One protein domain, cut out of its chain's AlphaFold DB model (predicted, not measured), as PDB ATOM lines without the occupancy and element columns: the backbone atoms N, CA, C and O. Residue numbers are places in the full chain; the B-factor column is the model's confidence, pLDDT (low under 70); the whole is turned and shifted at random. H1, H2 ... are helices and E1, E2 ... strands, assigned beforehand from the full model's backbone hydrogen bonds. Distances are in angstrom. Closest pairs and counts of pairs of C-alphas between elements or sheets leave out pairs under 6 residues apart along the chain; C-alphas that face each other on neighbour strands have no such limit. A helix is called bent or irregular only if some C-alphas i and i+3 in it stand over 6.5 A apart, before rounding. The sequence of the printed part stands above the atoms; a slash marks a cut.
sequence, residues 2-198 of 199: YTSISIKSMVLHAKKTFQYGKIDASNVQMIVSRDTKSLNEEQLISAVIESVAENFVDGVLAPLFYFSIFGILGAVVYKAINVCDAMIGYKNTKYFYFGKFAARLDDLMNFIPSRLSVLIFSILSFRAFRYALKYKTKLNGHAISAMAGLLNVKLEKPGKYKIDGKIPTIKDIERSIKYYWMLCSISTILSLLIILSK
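Overview. This is residues 2 to 198 of the 199 residues of the protein "Probable cobalamin biosynthesis protein CobD" of Archaeoglobus veneficus (UniProt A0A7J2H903). One long helical arm, H3a, runs through the middle of the domain, side by side with H1 and H8 in a bundle of three helices; at its end H3 folds back as a narrow V into H3b, which forms a helical hairpin with H4. H5 and H7 pack across H3a on the side away from H1, H6 covers them from beyond, and a small strand hairpin, E1 and E2, packs through E1 on the first part of H3a. The printed part has 197 residues with the order H1 H2 H3 H4 H5 H6 H7 E1 E2 H8; the sheet E1 - E2 is antiparallel and the class is mostly helix. It is compact, with a radius of gyration of the C-alphas of 16.3 A and spans of 48 by 45 by 31 A.

Arrangement. Begin at the sheet: E1, residues 155 to 157, and E2, residues 161 to 163, form an antiparallel hairpin, with N 163 and O 155 at 2.8 A and N 157 and O 161 at 3.0 A, both within hydrogen-bond range. Look next at H3, residues 41 to 88, the hub, which touches six other helices; by its hydrogen bonds it was assigned as one helix, but it is bent, with C-alphas 69 and 72 9.3 A apart, into H3a, residues 41 to 69, and H3b, residues 72 to 88. H3a is itself irregular, with C-alphas 59 and 62 7.1 A apart, and its closest C-alphas to E1 are those of Ser 46 and Leu 155, 5.0 A. H8, residues 170 to 196, touches H3a at a shallow tilt of 6 degrees, the same way, closest at the C-alphas of Ile 49 and Ile 173, 5.8 A. H1, residues 2 to 16, touches H3a at a shallow tilt of 6 degrees, opposite ways, closest at the C-alphas of Thr 3 and Val 60, 5.8 A. H2, residues 25 to 29, touches H3a at its residues 44 to 48 alone, closest at the C-alphas of Val 28 and Val 48, 6.6 A. H7, residues 142 to 151, touches residues 49 to 57 of H3a alone at a steep tilt of 58 degrees, closest at the C-alphas of Ala 53 and Ile 144, 5.3 A. H5, residues 111 to 124, touches H7 at a shallow tilt of 15 degrees, the same way, closest at the C-alphas of Ser 114 and His 142, 6.0 A. H6, residues 126 to 134, forms a hairpin with H7, closest at the C-alphas of Ala 128 and Ala 146, 4.1 A, and is apart from H3a. H4, residues 93 to 109, forms a hairpin with H3b, closest at the C-alphas of Asp 85 and Ala 102, 5.1 A; it is irregular, with C-alphas 94 and 97 8.7 A apart. Every O i to N i+4 pair is within hydrogen-bond range in H1, H2, H3b, H6, H7 and H8; the counts are 22 of 25 in H3a, 11 of 13 in H4 and 6 of 10 in H5.

Along the chain. Find C-alpha 2 at (149.438, 186.275, 177.685), where H1 begins; it is 21.2 A long. C-alpha 41 at (165.328, 182.441, 149.784) opens H3a, which runs 41.5 A to C-alpha 69 at (156.593, 175.644, 189.779). H3b measures 24.2 A, H4 24.5 A and H5 21.7 A. H8 runs 39.5 A to C-alpha 196 at (145.938, 169.093, 188.763).

Size, cuts and confidence. The two C-alphas farthest apart are those of Ser 38 and Lys 198, 50.9 A. The printed part has no cut, and the link from H2 to H3, 11 residues, is long. The mean pLDDT of the printed part is 89.0; look for values under 70 at residues 2 to 5, 88 to 100 and 137.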
ATOM      1  N   TYR A   2     148.240 185.765 178.383       47.47
ATOM      2  CA  TYR A   2     149.438 186.275 177.685       47.47
ATOM      3  C   TYR A   2     150.128 185.276 176.738       47.47
ATOM      4  O   TYR A   2     150.533 185.657 175.641       47.47
ATOM      5  N   THR A   3     150.194 183.989 177.095       57.34
ATOM      6  CA  THR A   3     150.701 182.925 176.204       57.34
ATOM      7  C   THR A   3     149.874 182.827 174.920       57.34
ATOM      8  O   THR A   3     150.425 182.771 173.825       57.34
ATOM      9  N   SER A   4     148.546 182.927 175.019       58.00
ATOM     10  CA  SER A   4     147.642 182.918 173.861       58.00
ATOM     11  C   SER A   4     147.856 184.108 172.916       58.00
ATOM     12  O   SER A   4     147.708 183.951 171.704       58.00
ATOM     13  N   ILE A   5     148.226 185.280 173.447       65.12
ATOM     14  CA  ILE A   5     148.564 186.465 172.640       65.12
ATOM     15  C   ILE A   5     149.898 186.243 171.916       65.12
ATOM     16  O   ILE A   5     149.980 186.487 170.713       65.12
ATOM     17  N   SER A   6     150.911 185.708 172.609       74.38
ATOM     18  CA  SER A   6     152.217 185.388 172.011       74.38
ATOM     19  C   SER A   6     152.093 184.363 170.877       74.38
ATOM     20  O   SER A   6     152.622 184.581 169.790       74.38
ATOM     21  N   ILE A   7     151.322 183.288 171.090       83.81
ATOM     22  CA  ILE A   7     151.071 182.238 170.089       83.81
ATOM     23  C   ILE A   7     150.427 182.826 168.831       83.81
ATOM     24  O   ILE A   7     150.933 182.629 167.726       83.81
ATOM     25  N   LYS A   8     149.325 183.571 168.988       87.25
ATOM     26  CA  LYS A   8     148.615 184.169 167.847       87.25
ATOM     27  C   LYS A   8     149.479 185.191 167.116       87.25
ATOM     28  O   LYS A   8     149.482 185.199 165.888       87.25
ATOM     29  N   SER A   9     150.217 186.017 167.858       89.31
ATOM     30  CA  SER A   9     151.127 187.004 167.279       89.31
ATOM     31  C   SER A   9     152.196 186.329 166.426       89.31
ATOM     32  O   SER A   9     152.373 186.706 165.269       89.31
ATOM     33  N   MET A  10     152.849 185.282 166.943       93.00
ATOM     34  CA  MET A  10     153.904 184.601 166.199       93.00
ATOM     35  C   MET A  10     153.380 183.944 164.921       93.00
ATOM     36  O   MET A  10     153.952 184.119 163.847       93.00
ATOM     37  N   VAL A  11     152.241 183.252 165.006       94.00
ATOM     38  CA  VAL A  11     151.601 182.628 163.837       94.00
ATOM     39  C   VAL A  11     151.211 183.673 162.793       94.00
ATOM     40  O   VAL A  11     151.406 183.447 161.599       94.00
ATOM     41  N   LEU A  12     150.673 184.817 163.223       94.00
ATOM     42  CA  LEU A  12     150.299 185.902 162.321       94.00
ATOM     43  C   LEU A  12     151.519 186.454 161.580       94.00
ATOM     44  O   LEU A  12     151.478 186.577 160.358       94.00
ATOM     45  N   HIS A  13     152.596 186.772 162.300       93.88
ATOM     46  CA  HIS A  13     153.796 187.332 161.683       93.88
ATOM     47  C   HIS A  13     154.493 186.311 160.782       93.88
ATOM     48  O   HIS A  13     154.840 186.657 159.659       93.88
ATOM     49  N   ALA A  14     154.590 185.043 161.199       95.12
ATOM     50  CA  ALA A  14     155.126 183.970 160.361       95.12
ATOM     51  C   ALA A  14     154.328 183.810 159.055       95.12
ATOM     52  O   ALA A  14     154.927 183.705 157.988       95.12
ATOM     53  N   LYS A  15     152.989 183.878 159.095       95.69
ATOM     54  CA  LYS A  15     152.154 183.836 157.879       95.69
ATOM     55  C   LYS A  15     152.326 185.055 156.977       95.69
ATOM     56  O   LYS A  15     152.220 184.920 155.768       95.69
ATOM     57  N   LYS A  16     152.595 186.237 157.539       95.94
ATOM     58  CA  LYS A  16     152.853 187.454 156.749       95.94
ATOM     59  C   LYS A  16     154.190 187.410 156.007       95.94
ATOM     60  O   LYS A  16     154.374 188.181 155.073       95.94
ATOM     61  N   THR A  17     155.113 186.524 156.387       95.94
ATOM     62  CA  THR A  17     156.426 186.434 155.726       95.94
ATOM     63  C   THR A  17     156.366 185.950 154.285       95.94
ATOM     64  O   THR A  17     157.330 186.157 153.561       95.94
ATOM     65  N   PHE A  18     155.268 185.337 153.843       94.69
ATOM     66  CA  PHE A  18     155.127 184.867 152.471       94.69
ATOM     67  C   PHE A  18     153.734 185.162 151.914       94.69
ATOM     68  O   PHE A  18     152.733 185.096 152.626       94.69
ATOM     69  N   GLN A  19     153.664 185.461 150.618       92.00
ATOM     70  CA  GLN A  19     152.418 185.631 149.868       92.00
ATOM     71  C   GLN A  19     152.599 185.105 148.444       92.00
ATOM     72  O   GLN A  19     153.670 185.246 147.858       92.00
ATOM     73  N   TYR A  20     151.560 184.474 147.889       88.62
ATOM     74  CA  TYR A  20     151.558 183.946 146.514       88.62
ATOM     75  C   TYR A  20     152.778 183.067 146.168       88.62
ATOM     76  O   TYR A  20     153.296 183.112 145.056       88.62
ATOM     77  N   GLY A  21     153.261 182.278 147.134       88.12
ATOM     78  CA  GLY A  21     154.417 181.396 146.943       88.12
ATOM     79  C   GLY A  21     155.770 182.111 146.879       88.12
ATOM     80  O   GLY A  21     156.743 181.486 146.474       88.12
ATOM     81  N   LYS A  22     155.850 183.382 147.288       92.94
ATOM     82  CA  LYS A  22     157.103 184.132 147.434       92.94
ATOM     83  C   LYS A  22     157.303 184.569 148.878       92.94
ATOM     84  O   LYS A  22     156.345 184.963 149.544       92.94
ATOM     85  N   ILE A  23     158.544 184.511 149.347       95.62
ATOM     86  CA  ILE A  23     158.938 185.022 150.660       95.62
ATOM     87  C   ILE A  23     159.309 186.509 150.570       95.62
ATOM     88  O   ILE A  23     159.954 186.941 149.618       95.62
ATOM     89  N   ASP A  24     158.901 187.294 151.563       95.50
ATOM     90  CA  ASP A  24     159.179 188.724 151.679       95.50
ATOM     91  C   ASP A  24     160.197 188.967 152.798       95.50
ATOM     92  O   ASP A  24     159.884 188.880 153.989       95.50
ATOM     93  N   ALA A  25     161.425 189.311 152.407       95.00
ATOM     94  CA  ALA A  25     162.524 189.591 153.326       95.00
ATOM     95  C   ALA A  25     162.208 190.710 154.337       95.00
ATOM     96  O   ALA A  25     162.714 190.669 155.463       95.00
ATOM     97  N   SER A  26     161.357 191.677 153.977       94.06
ATOM     98  CA  SER A  26     160.962 192.785 154.859       94.06
ATOM     99  C   SER A  26     160.070 192.289 155.994       94.06
ATOM    100  O   SER A  26     160.284 192.636 157.153       94.06
ATOM    101  N   ASN A  27     159.116 191.408 155.688       94.81
ATOM    102  CA  ASN A  27     158.271 190.787 156.708       94.81
ATOM    103  C   ASN A  27     159.053 189.781 157.560       94.81
ATOM    104  O   ASN A  27     158.804 189.681 158.760       94.81
ATOM    105  N   VAL A  28     160.032 189.072 156.981       94.94
ATOM    106  CA  VAL A  28     160.949 188.219 157.759       94.94
ATOM    107  C   VAL A  28     161.752 189.058 158.757       94.94
ATOM    108  O   VAL A  28     161.887 188.649 159.908       94.94
ATOM    109  N   GLN A  29     162.217 190.256 158.374       93.62
ATOM    110  CA  GLN A  29     162.991 191.147 159.252       93.62
ATOM    111  C   GLN A  29     162.249 191.504 160.546       93.62
ATOM    112  O   GLN A  29     162.889 191.727 161.570       93.62
ATOM    113  N   MET A  30     160.914 191.521 160.518       90.50
ATOM    114  CA  MET A  30     160.076 191.836 161.680       90.50
ATOM    115  C   MET A  30     160.089 190.751 162.763       90.50
ATOM    116  O   MET A  30     159.660 191.015 163.884       90.50
ATOM    117  N   ILE A  31     160.555 189.539 162.444       89.75
ATOM    118  CA  ILE A  31     160.599 188.406 163.380       89.75
ATOM    119  C   ILE A  31     162.015 187.888 163.654       89.75
ATOM    120  O   ILE A  31     162.175 186.993 164.479       89.75
ATOM    121  N   VAL A  32     163.043 188.444 163.002       90.06
ATOM    122  CA  VAL A  32     164.445 188.036 163.189       90.06
ATOM    123  C   VAL A  32     165.333 189.224 163.540       90.06
ATOM    124  O   VAL A  32     165.122 190.342 163.084       90.06
ATOM    125  N   SER A  33     166.402 188.957 164.286       82.62
ATOM    126  CA  SER A  33     167.400 189.964 164.682       82.62
ATOM    127  C   SER A  33     168.558 190.150 163.697       82.62
ATOM    128  O   SER A  33     169.390 191.034 163.891       82.62
ATOM    129  N   ARG A  34     168.644 189.320 162.650       83.69
ATOM    130  CA  ARG A  34     169.687 189.387 161.607       83.69
ATOM    131  C   ARG A  34     169.210 190.194 160.402       83.69
ATOM    132  O   ARG A  34     168.011 190.240 160.155       83.69
ATOM    133  N   ASP A  35     170.150 190.773 159.659       88.62
ATOM    134  CA  ASP A  35     169.856 191.461 158.399       88.62
ATOM    135  C   ASP A  35     169.351 190.463 157.350       88.62
ATOM    136  O   ASP A  35     170.065 189.531 156.973       88.62
ATOM    137  N   THR A  36     168.111 190.649 156.900       92.19
ATOM    138  CA  THR A  36     167.467 189.773 155.918       92.19
ATOM    139  C   THR A  36     167.810 190.116 154.475       92.19
ATOM    140  O   THR A  36     167.634 189.262 153.609       92.19
ATOM    141  N   LYS A  37     168.335 191.317 154.192       90.69
ATOM    142  CA  LYS A  37     168.650 191.744 152.817       90.69
ATOM    143  C   LYS A  37     169.787 190.942 152.190       90.69
ATOM    144  O   LYS A  37     169.853 190.824 150.972       90.69
ATOM    145  N   SER A  38     170.673 190.400 153.021       90.75
ATOM    146  CA  SER A  38     171.807 189.570 152.600       90.75
ATOM    147  C   SER A  38     171.472 188.080 152.464       90.75
ATOM    148  O   SER A  38     172.333 187.299 152.060       90.75
ATOM    149  N   LEU A  39     170.247 187.667 152.811       94.19
ATOM    150  CA  LEU A  39     169.852 186.261 152.841       94.19
ATOM    151  C   LEU A  39     169.218 185.830 151.519       94.19
ATOM    152  O   LEU A  39     168.382 186.533 150.952       94.19
ATOM    153  N   ASN A  40     169.571 184.628 151.063       95.44
ATOM    154  CA  ASN A  40     168.858 183.980 149.964       95.44
ATOM    155  C   ASN A  40     167.501 183.413 150.432       95.44
ATOM    156  O   ASN A  40     167.204 183.360 151.626       95.44
ATOM    157  N   GLU A  41     166.672 182.960 149.492       95.56
ATOM    158  CA  GLU A  41     165.328 182.441 149.784       95.56
ATOM    159  C   GLU A  41     165.332 181.293 150.808       95.56
ATOM    160  O   GLU A  41     164.562 181.316 151.768       95.56
ATOM    161  N   GLU A  42     166.239 180.322 150.673       96.19
ATOM    162  CA  GLU A  42     166.336 179.193 151.607       96.19
ATOM    163  C   GLU A  42     166.707 179.643 153.028       96.19
ATOM    164  O   GLU A  42     166.209 179.100 154.019       96.19
ATOM    165  N   GLN A  43     167.580 180.645 153.137       96.75
ATOM    166  CA  GLN A  43     167.997 181.236 154.405       96.75
ATOM    167  C   GLN A  43     166.883 182.081 155.027       96.75
ATOM    168  O   GLN A  43     166.721 182.054 156.246       96.75
ATOM    169  N   LEU A  44     166.081 182.781 154.218       97.50
ATOM    170  CA  LEU A  44     164.882 183.475 154.690       97.50
ATOM    171  C   LEU A  44     163.868 182.474 155.251       97.50
ATOM    172  O   LEU A  44     163.413 182.641 156.381       97.50
ATOM    173  N   ILE A  45     163.580 181.391 154.521       97.81
ATOM    174  CA  ILE A  45     162.672 180.329 154.980       97.81
ATOM    175  C   ILE A  45     163.206 179.688 156.266       97.81
ATOM    176  O   ILE A  45     162.455 179.517 157.232       97.81
ATOM    177  N   SER A  46     164.509 179.386 156.308       97.25
ATOM    178  CA  SER A  46     165.169 178.873 157.513       97.25
ATOM    179  C   SER A  46     164.962 179.820 158.688       97.25
ATOM    180  O   SER A  46     164.581 179.383 159.769       97.25
ATOM    181  N   ALA A  47     165.117 181.126 158.464       96.62
ATOM    182  CA  ALA A  47     164.963 182.127 159.503       96.62
ATOM    183  C   ALA A  47     163.545 182.200 160.079       96.62
ATOM    184  O   ALA A  47     163.395 182.354 161.293       96.62
ATOM    185  N   VAL A  48     162.515 182.027 159.248       97.56
ATOM    186  CA  VAL A  48     161.126 181.944 159.724       97.56
ATOM    187  C   VAL A  48     160.916 180.692 160.577       97.56
ATOM    188  O   VAL A  48     160.381 180.788 161.681       97.56
ATOM    189  N   ILE A  49     161.361 179.522 160.103       98.00
ATOM    190  CA  ILE A  49     161.205 178.247 160.826       98.00
ATOM    191  C   ILE A  49     161.967 178.271 162.158       98.00
ATOM    192  O   ILE A  49     161.429 177.837 163.176       98.00
ATOM    193  N   GLU A  50     163.188 178.808 162.160       96.25
ATOM    194  CA  GLU A  50     163.997 179.022 163.364       96.25
ATOM    195  C   GLU A  50     163.252 179.886 164.377       96.25
ATOM    196  O   GLU A  50     163.107 179.481 165.526       96.25
ATOM    197  N   SER A  51     162.703 181.019 163.934       95.25
ATOM    198  CA  SER A  51     161.978 181.934 164.817       95.25
ATOM    199  C   SER A  51     160.748 181.256 165.424       95.25
ATOM    200  O   SER A  51     160.494 181.396 166.617       95.25
ATOM    201  N   VAL A  52     159.983 180.487 164.632       96.69
ATOM    202  CA  VAL A  52     158.817 179.723 165.125       96.69
ATOM    203  C   VAL A  52     159.236 178.705 166.190       96.69
ATOM    204  O   VAL A  52     158.543 178.542 167.194       96.69
ATOM    205  N   ALA A  53     160.369 178.029 165.990       96.25
ATOM    206  CA  ALA A  53     160.892 177.054 166.941       96.25
ATOM    207  C   ALA A  53     161.409 177.705 168.235       96.25
ATOM    208  O   ALA A  53     161.107 177.208 169.319       96.25
ATOM    209  N   GLU A  54     162.148 178.813 168.142       92.88
ATOM    210  CA  GLU A  54     162.614 179.587 169.304       92.88
ATOM    211  C   GLU A  54     161.422 180.141 170.100       92.88
ATOM    212  O   GLU A  54     161.327 179.942 171.312       92.88
ATOM    213  N   ASN A  55     160.427 180.716 169.411       93.75
ATOM    214  CA  ASN A  55     159.240 181.273 170.058       93.75
ATOM    215  C   ASN A  55     158.412 180.227 170.816       93.75
ATOM    216  O   ASN A  55     157.719 180.576 171.769       93.75
ATOM    217  N   PHE A  56     158.482 178.948 170.441       95.44
ATOM    218  CA  PHE A  56     157.821 177.899 171.215       95.44
ATOM    219  C   PHE A  56     158.409 177.785 172.623       95.44
ATOM    220  O   PHE A  56     157.660 177.638 173.589       95.44
ATOM    221  N   VAL A  57     159.733 177.887 172.754       93.69
ATOM    222  CA  VAL A  57     160.387 177.847 174.064       93.69
ATOM    223  C   VAL A  57     160.053 179.118 174.836       93.69
ATOM    224  O   VAL A  57     159.445 179.037 175.904       93.69
ATOM    225  N   ASP A  58     160.336 180.278 174.246       90.69
ATOM    226  CA  ASP A  58     160.289 181.558 174.958       90.69
ATOM    227  C   ASP A  58     158.863 182.085 175.185       90.69
ATOM    228  O   ASP A  58     158.542 182.762 176.165       90.69
ATOM    229  N   GLY A  59     157.974 181.811 174.237       89.88
ATOM    230  CA  GLY A  59     156.602 182.305 174.230       89.88
ATOM    231  C   GLY A  59     155.610 181.390 174.942       89.88
ATOM    232  O   GLY A  59     154.539 181.861 175.338       89.88
ATOM    233  N   VAL A  60     155.936 180.100 175.092       93.81
ATOM    234  CA  VAL A  60     154.971 179.080 175.533       93.81
ATOM    235  C   VAL A  60     155.549 178.164 176.597       93.81
ATOM    236  O   VAL A  60     155.051 178.166 177.722       93.81
ATOM    237  N   LEU A  61     156.586 177.392 176.271       94.81
ATOM    238  CA  LEU A  61     157.052 176.328 177.153       94.81
ATOM    239  C   LEU A  61     157.664 176.866 178.447       94.81
ATOM    240  O   LEU A  61     157.312 176.387 179.522       94.81
ATOM    241  N   ALA A  62     158.550 177.856 178.368       94.06
ATOM    242  CA  ALA A  62     159.187 178.421 179.549       94.06
ATOM    243  C   ALA A  62     158.187 179.150 180.472       94.06
ATOM    244  O   ALA A  62     158.182 178.849 181.668       94.06
ATOM    245  N   PRO A  63     157.254 179.996 179.974       93.38
ATOM    246  CA  PRO A  63     156.179 180.534 180.809       93.38
ATOM    247  C   PRO A  63     155.340 179.455 181.506       93.38
ATOM    248  O   PRO A  63     155.047 179.596 182.691       93.38
ATOM    249  N   LEU A  64     154.971 178.374 180.802       93.81
ATOM    250  CA  LEU A  64     154.227 177.254 181.396       93.81
ATOM    251  C   LEU A  64     155.056 176.517 182.454       93.81
ATOM    252  O   LEU A  64     154.541 176.200 183.521       93.81
ATOM    253  N   PHE A  65     156.343 176.291 182.191       94.38
ATOM    254  CA  PHE A  65     157.260 175.647 183.127       94.38
ATOM    255  C   PHE A  65     157.368 176.427 184.443       94.38
ATOM    256  O   PHE A  65     157.137 175.868 185.515       94.38
ATOM    257  N   TYR A  66     157.646 177.733 184.373       94.06
ATOM    258  CA  TYR A  66     157.741 178.570 185.569       94.06
ATOM    259  C   TYR A  66     156.389 178.756 186.268       94.06
ATOM    260  O   TYR A  66     156.358 178.856 187.496       94.06
ATOM    261  N   PHE A  67     155.277 178.728 185.523       93.44
ATOM    262  CA  PHE A  67     153.933 178.696 186.098       93.44
ATOM    263  C   PHE A  67     153.683 177.435 186.933       93.44
ATOM    264  O   PHE A  67     153.198 177.525 188.057       93.44
ATOM    265  N   SER A  68     154.049 176.256 186.429       91.44
ATOM    266  CA  SER A  68     153.839 174.985 187.138       91.44
ATOM    267  C   SER A  68     154.662 174.842 188.430       91.44
ATOM    268  O   SER A  68     154.354 173.979 189.262       91.44
ATOM    269  N   ILE A  69     155.712 175.657 188.601       92.19
ATOM    270  CA  ILE A  69     156.593 175.644 189.779       92.19
ATOM    271  C   ILE A  69     156.231 176.762 190.763       92.19
ATOM    272  O   ILE A  69     156.074 176.491 191.948       92.19
ATOM    273  N   PHE A  70     156.083 178.000 190.281       92.62
ATOM    274  CA  PHE A  70     155.931 179.195 191.125       92.62
ATOM    275  C   PHE A  70     154.584 179.911 190.934       92.62
ATOM    276  O   PHE A  70     154.404 181.047 191.379       92.62
ATOM    277  N   GLY A  71     153.639 179.288 190.228       91.50
ATOM    278  CA  GLY A  71     152.356 179.892 189.894       91.50
ATOM    279  C   GLY A  71     152.498 181.118 188.989       91.50
ATOM    280  O   GLY A  71     153.463 181.282 188.239       91.50
ATOM    281  N   ILE A  72     151.514 182.016 189.060       91.00
ATOM    282  CA  ILE A  72     151.437 183.192 188.181       91.00
ATOM    283  C   ILE A  72     152.676 184.094 188.273       91.00
ATOM    284  O   ILE A  72     153.119 184.624 187.255       91.00
ATOM    285  N   LEU A  73     153.272 184.212 189.463       92.69
ATOM    286  CA  LEU A  73     154.458 185.038 189.688       92.69
ATOM    287  C   LEU A  73     155.655 184.532 188.876       92.69
ATOM    288  O   LEU A  73     156.323 185.335 188.229       92.69
ATOM    289  N   GLY A  74     155.878 183.214 188.823       92.31
ATOM    290  CA  GLY A  74     156.957 182.630 188.020       92.31
ATOM    291  C   GLY A  74     156.836 182.957 186.537       92.31
ATOM    292  O   GLY A  74     157.807 183.376 185.907       92.31
ATOM    293  N   ALA A  75     155.630 182.815 185.984       91.06
ATOM    294  CA  ALA A  75     155.373 183.124 184.579       91.06
ATOM    295  C   ALA A  75     155.602 184.608 184.251       91.06
ATOM    296  O   ALA A  75     156.173 184.927 183.207       91.06
ATOM    297  N   VAL A  76     155.170 185.513 185.137       91.00
ATOM    298  CA  VAL A  76     155.345 186.962 184.959       91.00
ATOM    299  C   VAL A  76     156.819 187.352 185.043       91.00
ATOM    300  O   VAL A  76     157.298 188.071 184.168       91.00
ATOM    301  N   VAL A  77     157.553 186.843 186.040       91.75
ATOM    302  CA  VAL A  77     158.990 187.119 186.209       91.75
ATOM    303  C   VAL A  77     159.781 186.636 185.000       91.75
ATOM    304  O   VAL A  77     160.552 187.405 184.429       91.75
ATOM    305  N   TYR A  78     159.544 185.398 184.556       91.81
ATOM    306  CA  TYR A  78     160.182 184.884 183.348       91.81
ATOM    307  C   TYR A  78     159.889 185.782 182.141       91.81
ATOM    308  O   TYR A  78     160.800 186.141 181.392       91.81
ATOM    309  N   LYS A  79     158.628 186.200 181.957       88.75
ATOM    310  CA  LYS A  79     158.283 187.015 180.791       88.75
ATOM    311  C   LYS A  79     158.914 188.402 180.842       88.75
ATOM    312  O   LYS A  79     159.314 188.902 179.794       88.75
ATOM    313  N   ALA A  80     159.038 188.995 182.026       88.38
ATOM    314  CA  ALA A  80     159.761 190.248 182.206       88.38
ATOM    315  C   ALA A  80     161.231 190.101 181.781       88.38
ATOM    316  O   ALA A  80     161.705 190.908 180.988       88.38
ATOM    317  N   ILE A  81     161.913 189.033 182.215       88.12
ATOM    318  CA  ILE A  81     163.302 188.735 181.819       88.12
ATOM    319  C   ILE A  81     163.419 188.599 180.295       88.12
ATOM    320  O   ILE A  81     164.258 189.259 179.684       88.12
ATOM    321  N   ASN A  82     162.538 187.811 179.678       86.44
ATOM    322  CA  ASN A  82     162.548 187.578 178.235       86.44
ATOM    323  C   ASN A  82     162.285 188.859 177.421       86.44
ATOM    324  O   ASN A  82     162.929 189.105 176.403       86.44
ATOM    325  N   VAL A  83     161.362 189.712 177.875       83.56
ATOM    326  CA  VAL A  83     161.110 191.017 177.245       83.56
ATOM    327  C   VAL A  83     162.310 191.948 177.427       83.56
ATOM    328  O   VAL A  83     162.684 192.639 176.481       83.56
ATOM    329  N   CYS A  84     162.943 191.953 178.602       82.19
ATOM    330  CA  CYS A  84     164.157 192.727 178.840       82.19
ATOM    331  C   CYS A  84     165.291 192.318 177.891       82.19
ATOM    332  O   CYS A  84     165.920 193.205 177.316       82.19
ATOM    333  N   ASP A  85     165.528 191.021 177.674       79.94
ATOM    334  CA  ASP A  85     166.530 190.567 176.699       79.94
ATOM    335  C   ASP A  85     166.169 190.997 175.269       79.94
ATOM    336  O   ASP A  85     166.977 191.618 174.574       79.94
ATOM    337  N   ALA A  86     164.911 190.796 174.864       72.00
ATOM    338  CA  ALA A  86     164.439 191.172 173.533       72.00
ATOM    339  C   ALA A  86     164.484 192.690 173.265       72.00
ATOM    340  O   ALA A  86     164.690 193.101 172.126       72.00
ATOM    341  N   MET A  87     164.296 193.540 174.279       71.62
ATOM    342  CA  MET A  87     164.326 195.001 174.118       71.62
ATOM    343  C   MET A  87     165.732 195.592 174.268       71.62
ATOM    344  O   MET A  87     166.085 196.508 173.530       71.62
ATOM    345  N   ILE A  88     166.532 195.098 175.219       64.44
ATOM    346  CA  ILE A  88     167.845 195.675 175.565       64.44
ATOM    347  C   ILE A  88     168.964 195.053 174.719       64.44
ATOM    348  O   ILE A  88     169.934 195.734 174.382       64.44
ATOM    349  N   GLY A  89     168.821 193.786 174.317       55.16
ATOM    350  CA  GLY A  89     169.726 193.130 173.370       55.16
ATOM    351  C   GLY A  89     169.706 193.782 171.982       55.16
ATOM    352  O   GLY A  89     170.700 193.739 171.255       55.16
ATOM    353  N   TYR A  90     168.609 194.463 171.631       48.88
ATOM    354  CA  TYR A  90     168.524 195.301 170.442       48.88
ATOM    355  C   TYR A  90     169.121 196.695 170.715       48.88
ATOM    356  O   TYR A  90     168.506 197.559 171.330       48.88
ATOM    357  N   LYS A  91     170.288 196.961 170.117       49.16
ATOM    358  CA  LYS A  91     170.691 198.313 169.673       49.16
ATOM    359  C   LYS A  91     171.102 199.358 170.726       49.16
ATOM    360  O   LYS A  91     170.763 200.527 170.559       49.16
ATOM    361  N   ASN A  92     171.918 199.046 171.733       46.31
ATOM    362  CA  ASN A  92     172.550 200.151 172.470       46.31
ATOM    363  C   ASN A  92     174.007 199.903 172.865       46.31
ATOM    364  O   ASN A  92     174.298 199.234 173.855       46.31
ATOM    365  N   THR A  93     174.930 200.548 172.142       49.97
ATOM    366  CA  THR A  93     176.327 200.739 172.575       49.97
ATOM    367  C   THR A  93     176.400 201.419 173.950       49.97
ATOM    368  O   THR A  93     177.349 201.186 174.693       49.97
ATOM    369  N   LYS A  94     175.352 202.165 174.342       50.75
ATOM    370  CA  LYS A  94     175.197 202.811 175.656       50.75
ATOM    371  C   LYS A  94     174.900 201.848 176.822       50.75
ATOM    372  O   LYS A  94     175.211 202.183 177.958       50.75
ATOM    373  N   TYR A  95     174.343 200.655 176.572       51.50
ATOM    374  CA  TYR A  95     173.923 199.692 177.614       51.50
ATOM    375  C   TYR A  95     174.529 198.293 177.435       51.50
ATOM    376  O   TYR A  95     173.967 197.299 177.891       51.50
ATOM    377  N   PHE A  96     175.700 198.204 176.800       54.59
ATOM    378  CA  PHE A  96     176.357 196.943 176.444       54.59
ATOM    379  C   PHE A  96     176.471 195.935 177.608       54.59
ATOM    380  O   PHE A  96     176.166 194.753 177.443       54.59
ATOM    381  N   TYR A  97     176.852 196.390 178.808       59.94
ATOM    382  CA  TYR A  97     176.971 195.525 179.990       59.94
ATOM    383  C   TYR A  97     175.616 195.042 180.525       59.94
ATOM    384  O   TYR A  97     175.490 193.872 180.890       59.94
ATOM    385  N   PHE A  98     174.596 195.904 180.512       59.06
ATOM    386  CA  PHE A  98     173.233 195.547 180.913       59.06
ATOM    387  C   PHE A  98     172.588 194.577 179.922       59.06
ATOM    388  O   PHE A  98     172.004 193.584 180.346       59.06
ATOM    389  N   GLY A  99     172.775 194.788 178.616       61.53
ATOM    390  CA  GLY A  99     172.333 193.843 177.587       61.53
ATOM    391  C   GLY A  99     173.006 192.478 177.733       61.53
ATOM    392  O   GLY A  99     172.348 191.447 177.651       61.53
ATOM    393  N   LYS A 100     174.306 192.445 178.057       63.56
ATOM    394  CA  LYS A 100     175.033 191.191 178.308       63.56
ATOM    395  C   LYS A 100     174.551 190.461 179.566       63.56
ATOM    396  O   LYS A 100     174.592 189.233 179.604       63.56
ATOM    397  N   PHE A 101     174.137 191.191 180.602       74.88
ATOM    398  CA  PHE A 101     173.541 190.598 181.799       74.88
ATOM    399  C   PHE A 101     172.139 190.046 181.514       74.88
ATOM    400  O   PHE A 101     171.884 188.888 181.836       74.88
ATOM    401  N   ALA A 102     171.281 190.821 180.842       74.44
ATOM    402  CA  ALA A 102     169.943 190.388 180.438       74.44
ATOM    403  C   ALA A 102     169.992 189.123 179.564       74.44
ATOM    404  O   ALA A 102     169.331 188.142 179.891       74.44
ATOM    405  N   ALA A 103     170.877 189.089 178.562       74.50
ATOM    406  CA  ALA A 103     171.059 187.929 177.690       74.50
ATOM    407  C   ALA A 103     171.535 186.677 178.433       74.50
ATOM    408  O   ALA A 103     171.123 185.565 178.118       74.50
ATOM    409  N   ARG A 104     172.397 186.836 179.443       79.81
ATOM    410  CA  ARG A 104     172.843 185.708 180.274       79.81
ATOM    411  C   ARG A 104     171.751 185.208 181.205       79.81
ATOM    412  O   ARG A 104     171.678 184.006 181.437       79.81
ATOM    413  N   LEU A 105     170.949 186.115 181.757       84.12
ATOM    414  CA  LEU A 105     169.842 185.748 182.628       84.12
ATOM    415  C   LEU A 105     168.743 185.037 181.835       84.12
ATOM    416  O   LEU A 105     168.275 183.996 182.285       84.12
ATOM    417  N   ASP A 106     168.390 185.534 180.648       85.00
ATOM    418  CA  ASP A 106     167.476 184.836 179.738       85.00
ATOM    419  C   ASP A 106     168.038 183.460 179.355       85.00
ATOM    420  O   ASP A 106     167.357 182.448 179.527       85.00
ATOM    421  N   ASP A 107     169.323 183.390 178.980       85.19
ATOM    422  CA  ASP A 107     169.945 182.113 178.639       85.19
ATOM    423  C   ASP A 107     169.942 181.123 179.825       85.19
ATOM    424  O   ASP A 107     169.775 179.916 179.627       85.19
ATOM    425  N   LEU A 108     170.089 181.606 181.063       88.88
ATOM    426  CA  LEU A 108     169.991 180.779 182.265       88.88
ATOM    427  C   LEU A 108     168.558 180.287 182.496       88.88
ATOM    428  O   LEU A 108     168.352 179.102 182.755       88.88
ATOM    429  N   MET A 109     167.569 181.178 182.386       91.88
ATOM    430  CA  MET A 109     166.163 180.820 182.588       91.88
ATOM    431  C   MET A 109     165.653 179.855 181.510       91.88
ATOM    432  O   MET A 109     164.833 178.981 181.780       91.88
ATOM    433  N   ASN A 110     166.185 179.948 180.291       92.06
ATOM    434  CA  ASN A 110     165.834 179.053 179.192       92.06
ATOM    435  C   ASN A 110     166.615 177.730 179.176       92.06
ATOM    436  O   ASN A 110     166.263 176.829 178.411       92.06
ATOM    437  N   PHE A 111     167.602 177.549 180.060       92.31
ATOM    438  CA  PHE A 111     168.433 176.343 180.091       92.31
ATOM    439  C   PHE A 111     167.617 175.054 180.270       92.31
ATOM    440  O   PHE A 111     167.799 174.088 179.519       92.31
ATOM    441  N   ILE A 112     166.710 175.025 181.250       94.00
ATOM    442  CA  ILE A 112     165.866 173.850 181.519       94.00
ATOM    443  C   ILE A 112     164.726 173.746 180.492       94.00
ATOM    444  O   ILE A 112     164.600 172.681 179.877       94.00
ATOM    445  N   PRO A 113     163.940 174.813 180.220       94.19
ATOM    446  CA  PRO A 113     162.875 174.764 179.218       94.19
ATOM    447  C   PRO A 113     163.344 174.318 177.827       94.19
ATOM    448  O   PRO A 113     162.680 173.500 177.196       94.19
ATOM    449  N   SER A 114     164.513 174.772 177.364       93.31
ATOM    450  CA  SER A 114     165.060 174.380 176.056       93.31
ATOM    451  C   SER A 114     165.404 172.884 175.970       93.31
ATOM    452  O   SER A 114     165.274 172.256 174.921       93.31
ATOM    453  N   ARG A 115     165.803 172.252 177.079       94.06
ATOM    454  CA  ARG A 115     166.035 170.795 177.118       94.06
ATOM    455  C   ARG A 115     164.726 170.029 177.180       94.06
ATOM    456  O   ARG A 115     164.561 169.031 176.480       94.06
ATOM    457  N   LEU A 116     163.774 170.531 177.963       94.94
ATOM    458  CA  LEU A 116     162.430 169.971 178.028       94.94
ATOM    459  C   LEU A 116     161.734 170.027 176.662       94.94
ATOM    460  O   LEU A 116     161.038 169.079 176.295       94.94
ATOM    461  N   SER A 117     161.979 171.075 175.864       95.94
ATOM    462  CA  SER A 117     161.404 171.177 174.522       95.94
ATOM    463  C   SER A 117     161.803 169.988 173.657       95.94
ATOM    464  O   SER A 117     160.967 169.467 172.933       95.94
ATOM    465  N   VAL A 118     163.039 169.491 173.763       95.38
ATOM    466  CA  VAL A 118     163.477 168.308 173.004       95.38
ATOM    467  C   VAL A 118     162.579 167.108 173.287       95.38
ATOM    468  O   VAL A 118     162.159 166.433 172.347       95.38
ATOM    469  N   LEU A 119     162.231 166.867 174.552       96.00
ATOM    470  CA  LEU A 119     161.353 165.759 174.936       96.00
ATOM    471  C   LEU A 119     159.953 165.925 174.336       96.00
ATOM    472  O   LEU A 119     159.420 164.983 173.760       96.00
ATOM    473  N   ILE A 120     159.401 167.139 174.377       96.69
ATOM    474  CA  ILE A 120     158.070 167.431 173.824       96.69
ATOM    475  C   ILE A 120     158.053 167.257 172.301       96.69
ATOM    476  O   ILE A 120     157.144 166.633 171.757       96.69
ATOM    477  N   PHE A 121     159.081 167.738 171.601       97.38
ATOM    478  CA  PHE A 121     159.233 167.503 170.164       97.38
ATOM    479  C   PHE A 121     159.366 166.011 169.834       97.38
ATOM    480  O   PHE A 121     158.862 165.550 168.809       97.38
ATOM    481  N   SER A 122     160.015 165.243 170.711       96.19
ATOM    482  CA  SER A 122     160.245 163.809 170.518       96.19
ATOM    483  C   SER A 122     158.963 162.979 170.570       96.19
ATOM    484  O   SER A 122     158.921 161.922 169.944       96.19
ATOM    485  N   ILE A 123     157.904 163.483 171.220       96.69
ATOM    486  CA  ILE A 123     156.560 162.877 171.198       96.69
ATOM    487  C   ILE A 123     156.019 162.808 169.761       96.69
ATOM    488  O   ILE A 123     155.350 161.847 169.394       96.69
ATOM    489  N   LEU A 124     156.326 163.810 168.929       96.50
ATOM    490  CA  LEU A 124     155.869 163.859 167.538       96.50
ATOM    491  C   LEU A 124     156.777 163.073 166.587       96.50
ATOM    492  O   LEU A 124     156.307 162.539 165.582       96.50
ATOM    493  N   SER A 125     158.083 163.020 166.860       96.50
ATOM    494  CA  SER A 125     159.011 162.181 166.100       96.50
ATOM    495  C   SER A 125     160.326 161.961 166.833       96.50
ATOM    496  O   SER A 125     161.013 162.912 167.204       96.50
ATOM    497  N   PHE A 126     160.794 160.712 166.857       95.62
ATOM    498  CA  PHE A 126     162.139 160.381 167.330       95.62
ATOM    499  C   PHE A 126     163.260 161.049 166.504       95.62
ATOM    500  O   PHE A 126     164.377 161.235 166.988       95.62
ATOM    501  N   ARG A 127     162.996 161.470 165.253       95.81
ATOM    502  CA  ARG A 127     163.982 162.232 164.462       95.81
ATOM    503  C   ARG A 127     164.296 163.586 165.105       95.81
ATOM    504  O   ARG A 127     165.448 164.008 165.047       95.81
ATOM    505  N   ALA A 128     163.316 164.218 165.752       95.62
ATOM    506  CA  ALA A 128     163.513 165.479 166.455       95.62
ATOM    507  C   ALA A 128     164.520 165.328 167.604       95.62
ATOM    508  O   ALA A 128     165.452 166.124 167.702       95.62
ATOM    509  N   PHE A 129     164.401 164.248 168.387       95.31
ATOM    510  CA  PHE A 129     165.366 163.888 169.429       95.31
ATOM    511  C   PHE A 129     166.786 163.769 168.867       95.31
ATOM    512  O   PHE A 129     167.713 164.435 169.324       95.31
ATOM    513  N   ARG A 130     166.948 162.954 167.813       95.62
ATOM    514  CA  ARG A 130     168.258 162.709 167.193       95.62
ATOM    515  C   ARG A 130     168.901 163.992 166.679       95.62
ATOM    516  O   ARG A 130     170.101 164.179 166.851       95.62
ATOM    517  N   TYR A 131     168.121 164.875 166.060       96.25
ATOM    518  CA  TYR A 131     168.641 166.140 165.544       96.25
ATOM    519  C   TYR A 131     169.024 167.102 166.672       96.25
ATOM    520  O   TYR A 131     170.074 167.735 166.584       96.25
ATOM    521  N   ALA A 132     168.224 167.178 167.737       93.38
ATOM    522  CA  ALA A 132     168.517 168.016 168.898       93.38
ATOM    523  C   ALA A 132     169.807 167.622 169.634       93.38
ATOM    524  O   ALA A 132     170.459 168.488 170.214       93.38
ATOM    525  N   LEU A 133     170.177 166.335 169.596       91.75
ATOM    526  CA  LEU A 133     171.452 165.843 170.125       91.75
ATOM    527  C   LEU A 133     172.614 166.009 169.136       91.75
ATOM    528  O   LEU A 133     173.731 166.310 169.551       91.75
ATOM    529  N   LYS A 134     172.365 165.801 167.834       93.12
ATOM    530  CA  LYS A 134     173.402 165.860 166.792       93.12
ATOM    531  C   LYS A 134     173.922 167.283 166.576       93.12
ATOM    532  O   LYS A 134     175.129 167.473 166.459       93.12
ATOM    533  N   TYR A 135     173.032 168.270 166.480       89.62
ATOM    534  CA  TYR A 135     173.406 169.634 166.105       89.62
ATOM    535  C   TYR A 135     173.430 170.565 167.315       89.62
ATOM    536  O   TYR A 135     172.456 170.674 168.053       89.62
ATOM    537  N   LYS A 136     174.542 171.289 167.480       78.56
ATOM    538  CA  LYS A 136     174.710 172.319 168.512       78.56
ATOM    539  C   LYS A 136     174.566 173.703 167.873       78.56
ATOM    540  O   LYS A 136     175.496 174.187 167.240       78.56
ATOM    541  N   THR A 137     173.401 174.327 168.015       69.88
ATOM    542  CA  THR A 137     173.077 175.648 167.435       69.88
ATOM    543  C   THR A 137     173.378 176.808 168.396       69.88
ATOM    544  O   THR A 137     173.943 177.822 167.988       69.88
ATOM    545  N   LYS A 138     173.019 176.653 169.679       75.81
ATOM    546  CA  LYS A 138     173.299 177.544 170.829       75.81
ATOM    547  C   LYS A 138     172.996 176.767 172.123       75.81
ATOM    548  O   LYS A 138     172.342 175.730 172.060       75.81
ATOM    549  N   LEU A 139     173.384 177.296 173.287       72.94
ATOM    550  CA  LEU A 139     173.021 176.767 174.614       72.94
ATOM    551  C   LEU A 139     171.522 176.437 174.757       72.94
ATOM    552  O   LEU A 139     171.193 175.407 175.339       72.94
ATOM    553  N   ASN A 140     170.652 177.282 174.188       79.31
ATOM    554  CA  ASN A 140     169.192 177.127 174.213       79.31
ATOM    555  C   ASN A 140     168.567 176.910 172.826       79.31
ATOM    556  O   ASN A 140     167.349 176.968 172.671       79.31
ATOM    557  N   GLY A 141     169.381 176.617 171.809       83.00
ATOM    558  CA  GLY A 141     168.923 176.448 170.426       83.00
ATOM    559  C   GLY A 141     168.365 175.055 170.102       83.00
ATOM    560  O   GLY A 141     168.148 174.742 168.931       83.00
ATOM    561  N   HIS A 142     168.142 174.198 171.104       92.06
ATOM    562  CA  HIS A 142     167.731 172.806 170.897       92.06
ATOM    563  C   HIS A 142     166.384 172.669 170.173       92.06
ATOM    564  O   HIS A 142     166.209 171.742 169.381       92.06
ATOM    565  N   ALA A 143     165.455 173.608 170.381       95.12
ATOM    566  CA  ALA A 143     164.168 173.628 169.689       95.12
ATOM    567  C   ALA A 143     164.312 173.800 168.168       95.12
ATOM    568  O   ALA A 143     163.579 173.164 167.414       95.12
ATOM    569  N   ILE A 144     165.291 174.584 167.704       96.38
ATOM    570  CA  ILE A 144     165.576 174.768 166.271       96.38
ATOM    571  C   ILE A 144     165.980 173.436 165.643       96.38
ATOM    572  O   ILE A 144     165.430 173.018 164.624       96.38
ATOM    573  N   SER A 145     166.923 172.741 166.278       96.12
ATOM    574  CA  SER A 145     167.401 171.445 165.805       96.12
ATOM    575  C   SER A 145     166.305 170.384 165.857       96.12
ATOM    576  O   SER A 145     166.147 169.616 164.908       96.12
ATOM    577  N   ALA A 146     165.494 170.383 166.914       97.19
ATOM    578  CA  ALA A 146     164.339 169.503 167.018       97.19
ATOM    579  C   ALA A 146     163.307 169.774 165.904       97.19
ATOM    580  O   ALA A 146     162.833 168.828 165.272       97.19
ATOM    581  N   MET A 147     163.010 171.044 165.602       97.88
ATOM    582  CA  MET A 147     162.096 171.440 164.521       97.88
ATOM    583  C   MET A 147     162.624 171.032 163.143       97.88
ATOM    584  O   MET A 147     161.871 170.477 162.340       97.88
ATOM    585  N   ALA A 148     163.920 171.227 162.883       97.50
ATOM    586  CA  ALA A 148     164.564 170.733 161.667       97.50
ATOM    587  C   ALA A 148     164.397 169.213 161.524       97.50
ATOM    588  O   ALA A 148     164.064 168.726 160.445       97.50
ATOM    589  N   GLY A 149     164.546 168.470 162.627       96.75
ATOM    590  CA  GLY A 149     164.309 167.028 162.675       96.75
ATOM    591  C   GLY A 149     162.848 166.635 162.432       96.75
ATOM    592  O   GLY A 149     162.602 165.653 161.732       96.75
ATOM    593  N   LEU A 150     161.872 167.396 162.940       96.81
ATOM    594  CA  LEU A 150     160.445 167.165 162.655       96.81
ATOM    595  C   LEU A 150     160.119 167.355 161.171       96.81
ATOM    596  O   LEU A 150     159.452 166.521 160.563       96.81
ATOM    597  N   LEU A 151     160.615 168.443 160.583       97.56
ATOM    598  CA  LEU A 151     160.339 168.816 159.194       97.56
ATOM    599  C   LEU A 151     161.232 168.081 158.178       97.56
ATOM    600  O   LEU A 151     160.901 168.025 156.990       97.56
ATOM    601  N   ASN A 152     162.343 167.503 158.647       96.88
ATOM    602  CA  ASN A 152     163.431 166.943 157.843       96.88
ATOM    603  C   ASN A 152     164.024 167.958 156.848       96.88
ATOM    604  O   ASN A 152     164.293 167.608 155.697       96.88
ATOM    605  N   VAL A 153     164.177 169.214 157.275       97.50
ATOM    606  CA  VAL A 153     164.669 170.331 156.450       97.50
ATOM    607  C   VAL A 153     166.052 170.788 156.871       97.50
ATOM    608  O   VAL A 153     166.414 170.721 158.045       97.50
ATOM    609  N   LYS A 154     166.795 171.301 155.893       97.12
ATOM    610  CA  LYS A 154     168.013 172.059 156.117       97.12
ATOM    611  C   LYS A 154     167.632 173.395 156.748       97.12
ATOM    612  O   LYS A 154     166.795 174.103 156.194       97.12
ATOM    613  N   LEU A 155     168.253 173.731 157.876       96.94
ATOM    614  CA  LEU A 155     168.187 175.068 158.473       96.94
ATOM    615  C   LEU A 155     169.596 175.635 158.556       96.94
ATOM    616  O   LEU A 155     170.521 174.950 159.001       96.94
ATOM    617  N   GLU A 156     169.762 176.879 158.130       94.88
ATOM    618  CA  GLU A 156     171.069 177.515 158.058       94.88
ATOM    619  C   GLU A 156     171.042 178.935 158.619       94.88
ATOM    620  O   GLU A 156     170.260 179.796 158.207       94.88
ATOM    621  N   LYS A 157     171.986 179.192 159.526       92.38
ATOM    622  CA  LYS A 157     172.311 180.528 160.005       92.38
ATOM    623  C   LYS A 157     173.728 180.863 159.544       92.38
ATOM    624  O   LYS A 157     174.675 180.358 160.159       92.38
ATOM    625  N   PRO A 158     173.882 181.682 158.481       90.56
ATOM    626  CA  PRO A 158     175.181 181.966 157.877       90.56
ATOM    627  C   PRO A 158     176.219 182.391 158.916       90.56
ATOM    628  O   PRO A 158     175.938 183.214 159.789       90.56
ATOM    629  N   GLY A 159     177.398 181.772 158.862       87.25
ATOM    630  CA  GLY A 159     178.498 182.028 159.796       87.25
ATOM    631  C   GLY A 159     178.303 181.512 161.230       87.25
ATOM    632  O   GLY A 159     179.181 181.735 162.057       87.25
ATOM    633  N   LYS A 160     177.189 180.832 161.556       89.31
ATOM    634  CA  LYS A 160     176.962 180.238 162.891       89.31
ATOM    635  C   LYS A 160     176.794 178.724 162.863       89.31
ATOM    636  O   LYS A 160     177.522 178.029 163.559       89.31
ATOM    637  N   TYR A 161     175.823 178.214 162.108       91.69
ATOM    638  CA  TYR A 161     175.569 176.774 162.025       91.69
ATOM    639  C   TYR A 161     174.814 176.397 160.754       91.69
ATOM    640  O   TYR A 161     174.139 177.219 160.129       91.69
ATOM    641  N   LYS A 162     174.863 175.101 160.443       94.94
ATOM    642  CA  LYS A 162     174.092 174.458 159.385       94.94
ATOM    643  C   LYS A 162     173.586 173.107 159.880       94.94
ATOM    644  O   LYS A 162     174.346 172.335 160.460       94.94
ATOM    645  N   ILE A 163     172.300 172.853 159.681       95.56
ATOM    646  CA  ILE A 163     171.637 171.590 159.998       95.56
ATOM    647  C   ILE A 163     171.311 170.906 158.680       95.56
ATOM    648  O   ILE A 163     170.670 171.525 157.835       95.56
ATOM    649  N   ASP A 164     171.729 169.656 158.502       94.62
ATOM    650  CA  ASP A 164     171.472 168.927 157.256       94.62
ATOM    651  C   ASP A 164     169.997 168.525 157.130       94.62
ATOM    652  O   ASP A 164     169.347 168.189 158.118       94.62
ATOM    653  N   GLY A 165     169.487 168.499 155.900       94.75
ATOM    654  CA  GLY A 165     168.129 168.073 155.572       94.75
ATOM    655  C   GLY A 165     167.763 168.433 154.131       94.75
ATOM    656  O   GLY A 165     168.621 168.859 153.356       94.75
ATOM    657  N   LYS A 166     166.487 168.276 153.759       96.75
ATOM    658  CA  LYS A 166     165.998 168.696 152.433       96.75
ATOM    659  C   LYS A 166     165.991 170.227 152.317       96.75
ATOM    660  O   LYS A 166     165.842 170.912 153.328       96.75
ATOM    661  N   ILE A 167     166.091 170.765 151.104       96.69
ATOM    662  CA  ILE A 167     165.969 172.212 150.873       96.69
ATOM    663  C   ILE A 167     164.604 172.694 151.403       96.69
ATOM    664  O   ILE A 167     163.581 172.102 151.039       96.69
ATOM    665  N   PRO A 168     164.568 173.695 152.303       97.00
ATOM    666  CA  PRO A 168     163.327 174.146 152.906       97.00
ATOM    667  C   PRO A 168     162.494 174.935 151.894       97.00
ATOM    668  O   PRO A 168     163.017 175.714 151.101       97.00
ATOM    669  N   THR A 169     161.180 174.749 151.951       97.19
ATOM    670  CA  THR A 169     160.214 175.441 151.087       97.19
ATOM    671  C   THR A 169     159.205 176.224 151.925       97.19
ATOM    672  O   THR A 169     159.057 175.983 153.122       97.19
ATOM    673  N   ILE A 170     158.432 177.117 151.303       96.50
ATOM    674  CA  ILE A 170     157.346 177.844 151.988       96.50
ATOM    675  C   ILE A 170     156.334 176.882 152.636       96.50
ATOM    676  O   ILE A 170     155.856 177.132 153.741       96.50
ATOM    677  N   LYS A 171     156.079 175.717 152.024       96.56
ATOM    678  CA  LYS A 171     155.222 174.674 152.618       96.56
ATOM    679  C   LYS A 171     155.765 174.165 153.956       96.56
ATOM    680  O   LYS A 171     154.996 173.712 154.800       96.56
ATOM    681  N   ASP A 172     157.079 174.212 154.168       97.88
ATOM    682  CA  ASP A 172     157.685 173.824 155.440       97.88
ATOM    683  C   ASP A 172     157.487 174.899 156.525       97.88
ATOM    684  O   ASP A 172     157.402 174.534 157.695       97.88
ATOM    685  N   ILE A 173     157.291 176.178 156.165       97.38
ATOM    686  CA  ILE A 173     156.821 177.225 157.099       97.38
ATOM    687  C   ILE A 173     155.395 176.911 157.560       97.38
ATOM    688  O   ILE A 173     155.088 176.934 158.749       97.38
ATOM    689  N   GLU A 174     154.500 176.563 156.636       96.62
ATOM    690  CA  GLU A 174     153.124 176.201 156.996       96.62
ATOM    691  C   GLU A 174     153.082 174.965 157.907       96.62
ATOM    692  O   GLU A 174     152.349 174.927 158.901       96.62
ATOM    693  N   ARG A 175     153.914 173.958 157.608       97.69
ATOM    694  CA  ARG A 175     154.068 172.771 158.460       97.69
ATOM    695  C   ARG A 175     154.684 173.111 159.813       97.69
ATOM    696  O   ARG A 175     154.233 172.551 160.811       97.69
ATOM    697  N   SER A 176     155.665 174.014 159.876       97.88
ATOM    698  CA  SER A 176     156.265 174.439 161.146       97.88
ATOM    699  C   SER A 176     155.225 175.116 162.040       97.88
ATOM    700  O   SER A 176     155.157 174.806 163.225       97.88
ATOM    701  N   ILE A 177     154.332 175.932 161.466       97.38
ATOM    702  CA  ILE A 177     153.189 176.532 162.171       97.38
ATOM    703  C   ILE A 177     152.215 175.455 162.669       97.38
ATOM    704  O   ILE A 177     151.711 175.547 163.790       97.38
ATOM    705  N   LYS A 178     151.942 174.413 161.872       97.44
ATOM    706  CA  LYS A 178     151.097 173.290 162.315       97.44
ATOM    707  C   LYS A 178     151.724 172.564 163.508       97.44
ATOM    708  O   LYS A 178     151.039 172.333 164.504       97.44
ATOM    709  N   TYR A 179     153.016 172.243 163.435       97.94
ATOM    710  CA  TYR A 179     153.730 171.627 164.554       97.94
ATOM    711  C   TYR A 179     153.784 172.543 165.771       97.94
ATOM    712  O   TYR A 179     153.562 172.071 166.878       97.94
ATOM    713  N   TYR A 180     153.985 173.845 165.578       97.12
ATOM    714  CA  TYR A 180     153.942 174.839 166.644       97.12
ATOM    715  C   TYR A 180     152.631 174.765 167.437       97.12
ATOM    716  O   TYR A 180     152.669 174.633 168.659       97.12
ATOM    717  N   TRP A 181     151.475 174.734 166.761       96.19
ATOM    718  CA  TRP A 181     150.179 174.544 167.425       96.19
ATOM    719  C   TRP A 181     150.084 173.220 168.185       96.19
ATOM    720  O   TRP A 181     149.643 173.214 169.332       96.19
ATOM    721  N   MET A 182     150.521 172.109 167.584       96.62
ATOM    722  CA  MET A 182     150.510 170.798 168.249       96.62
ATOM    723  C   MET A 182     151.368 170.802 169.519       96.62
ATOM    724  O   MET A 182     150.915 170.354 170.569       96.62
ATOM    725  N   LEU A 183     152.580 171.353 169.442       96.88
ATOM    726  CA  LEU A 183     153.506 171.457 170.566       96.88
ATOM    727  C   LEU A 183     152.945 172.358 171.674       96.88
ATOM    728  O   LEU A 183     153.050 172.011 172.853       96.88
ATOM    729  N   CYS A 184     152.303 173.478 171.318       95.00
ATOM    730  CA  CYS A 184     151.617 174.350 172.275       95.00
ATOM    731  C   CYS A 184     150.497 173.607 173.012       95.00
ATOM    732  O   CYS A 184     150.408 173.688 174.240       95.00
ATOM    733  N   SER A 185     149.667 172.857 172.281       94.62
ATOM    734  CA  SER A 185     148.584 172.059 172.861       94.62
ATOM    735  C   SER A 185     149.120 170.975 173.794       94.62
ATOM    736  O   SER A 185     148.672 170.889 174.934       94.62
ATOM    737  N   ILE A 186     150.125 170.207 173.357       95.75
ATOM    738  CA  ILE A 186     150.763 169.162 174.176       95.75
ATOM    739  C   ILE A 186     151.336 169.767 175.461       95.75
ATOM    740  O   ILE A 186     151.067 169.264 176.548       95.75
ATOM    741  N   SER A 187     152.076 170.872 175.357       94.88
ATOM    742  CA  SER A 187     152.694 171.527 176.520       94.88
ATOM    743  C   SER A 187     151.653 172.050 177.505       94.88
ATOM    744  O   SER A 187     151.823 171.911 178.712       94.88
ATOM    745  N   THR A 188     150.556 172.612 176.994       93.19
ATOM    746  CA  THR A 188     149.452 173.099 177.829       93.19
ATOM    747  C   THR A 188     148.788 171.937 178.564       93.19
ATOM    748  O   THR A 188     148.635 172.008 179.780       93.19
ATOM    749  N   ILE A 189     148.472 170.840 177.870       94.56
ATOM    750  CA  ILE A 189     147.880 169.641 178.481       94.56
ATOM    751  C   ILE A 189     148.810 169.065 179.555       94.56
ATOM    752  O   ILE A 189     148.372 168.852 180.681       94.56
ATOM    753  N   LEU A 190     150.097 168.877 179.247       93.50
ATOM    754  CA  LEU A 190     151.078 168.375 180.213       93.50
ATOM    755  C   LEU A 190     151.179 169.284 181.444       93.50
ATOM    756  O   LEU A 190     151.176 168.791 182.569       93.50
ATOM    757  N   SER A 191     151.210 170.606 181.247       91.62
ATOM    758  CA  SER A 191     151.253 171.558 182.362       91.62
ATOM    759  C   SER A 191     150.002 171.486 183.241       91.62
ATOM    760  O   SER A 191     150.120 171.510 184.463       91.62
ATOM    761  N   LEU A 192     148.815 171.328 182.639       92.06
ATOM    762  CA  LEU A 192     147.553 171.190 183.366       92.06
ATOM    763  C   LEU A 192     147.516 169.897 184.177       92.06
ATOM    764  O   LEU A 192     147.140 169.940 185.342       92.06
ATOM    765  N   LEU A 193     147.958 168.773 183.605       93.12
ATOM    766  CA  LEU A 193     148.042 167.500 184.325       93.12
ATOM    767  C   LEU A 193     148.963 167.603 185.547       93.12
ATOM    768  O   LEU A 193     148.599 167.149 186.628       93.12
ATOM    769  N   ILE A 194     150.123 168.253 185.400       90.88
ATOM    770  CA  ILE A 194     151.061 168.470 186.511       90.88
ATOM    771  C   ILE A 194     150.426 169.331 187.607       90.88
ATOM    772  O   ILE A 194     150.589 169.037 188.788       90.88
ATOM    773  N   ILE A 195     149.699 170.387 187.239       89.25
ATOM    774  CA  ILE A 195     149.048 171.276 188.210       89.25
ATOM    775  C   ILE A 195     147.918 170.546 188.935       89.25
ATOM    776  O   ILE A 195     147.870 170.585 190.158       89.25
ATOM    777  N   LEU A 196     147.059 169.840 188.196       90.00
ATOM    778  CA  LEU A 196     145.938 169.093 188.763       90.00
ATOM    779  C   LEU A 196     146.402 167.952 189.670       90.00
ATOM    780  O   LEU A 196     145.744 167.679 190.659       90.00
ATOM    781  N   SER A 197     147.549 167.325 189.390       89.19
ATOM    782  CA  SER A 197     148.104 166.281 190.268       89.19
ATOM    783  C   SER A 197     148.586 166.789 191.635       89.19
ATOM    784  O   SER A 197     148.895 165.982 192.507       89.19
ATOM    785  N   LYS A 198     148.698 168.113 191.811       78.31
ATOM    786  CA  LYS A 198     149.101 168.763 193.068       78.31
ATOM    787  C   LYS A 198     147.913 169.314 193.869       78.31
ATOM    788  O   LYS A 198     148.142 169.826 194.964       78.31
TER     789      LYS A 198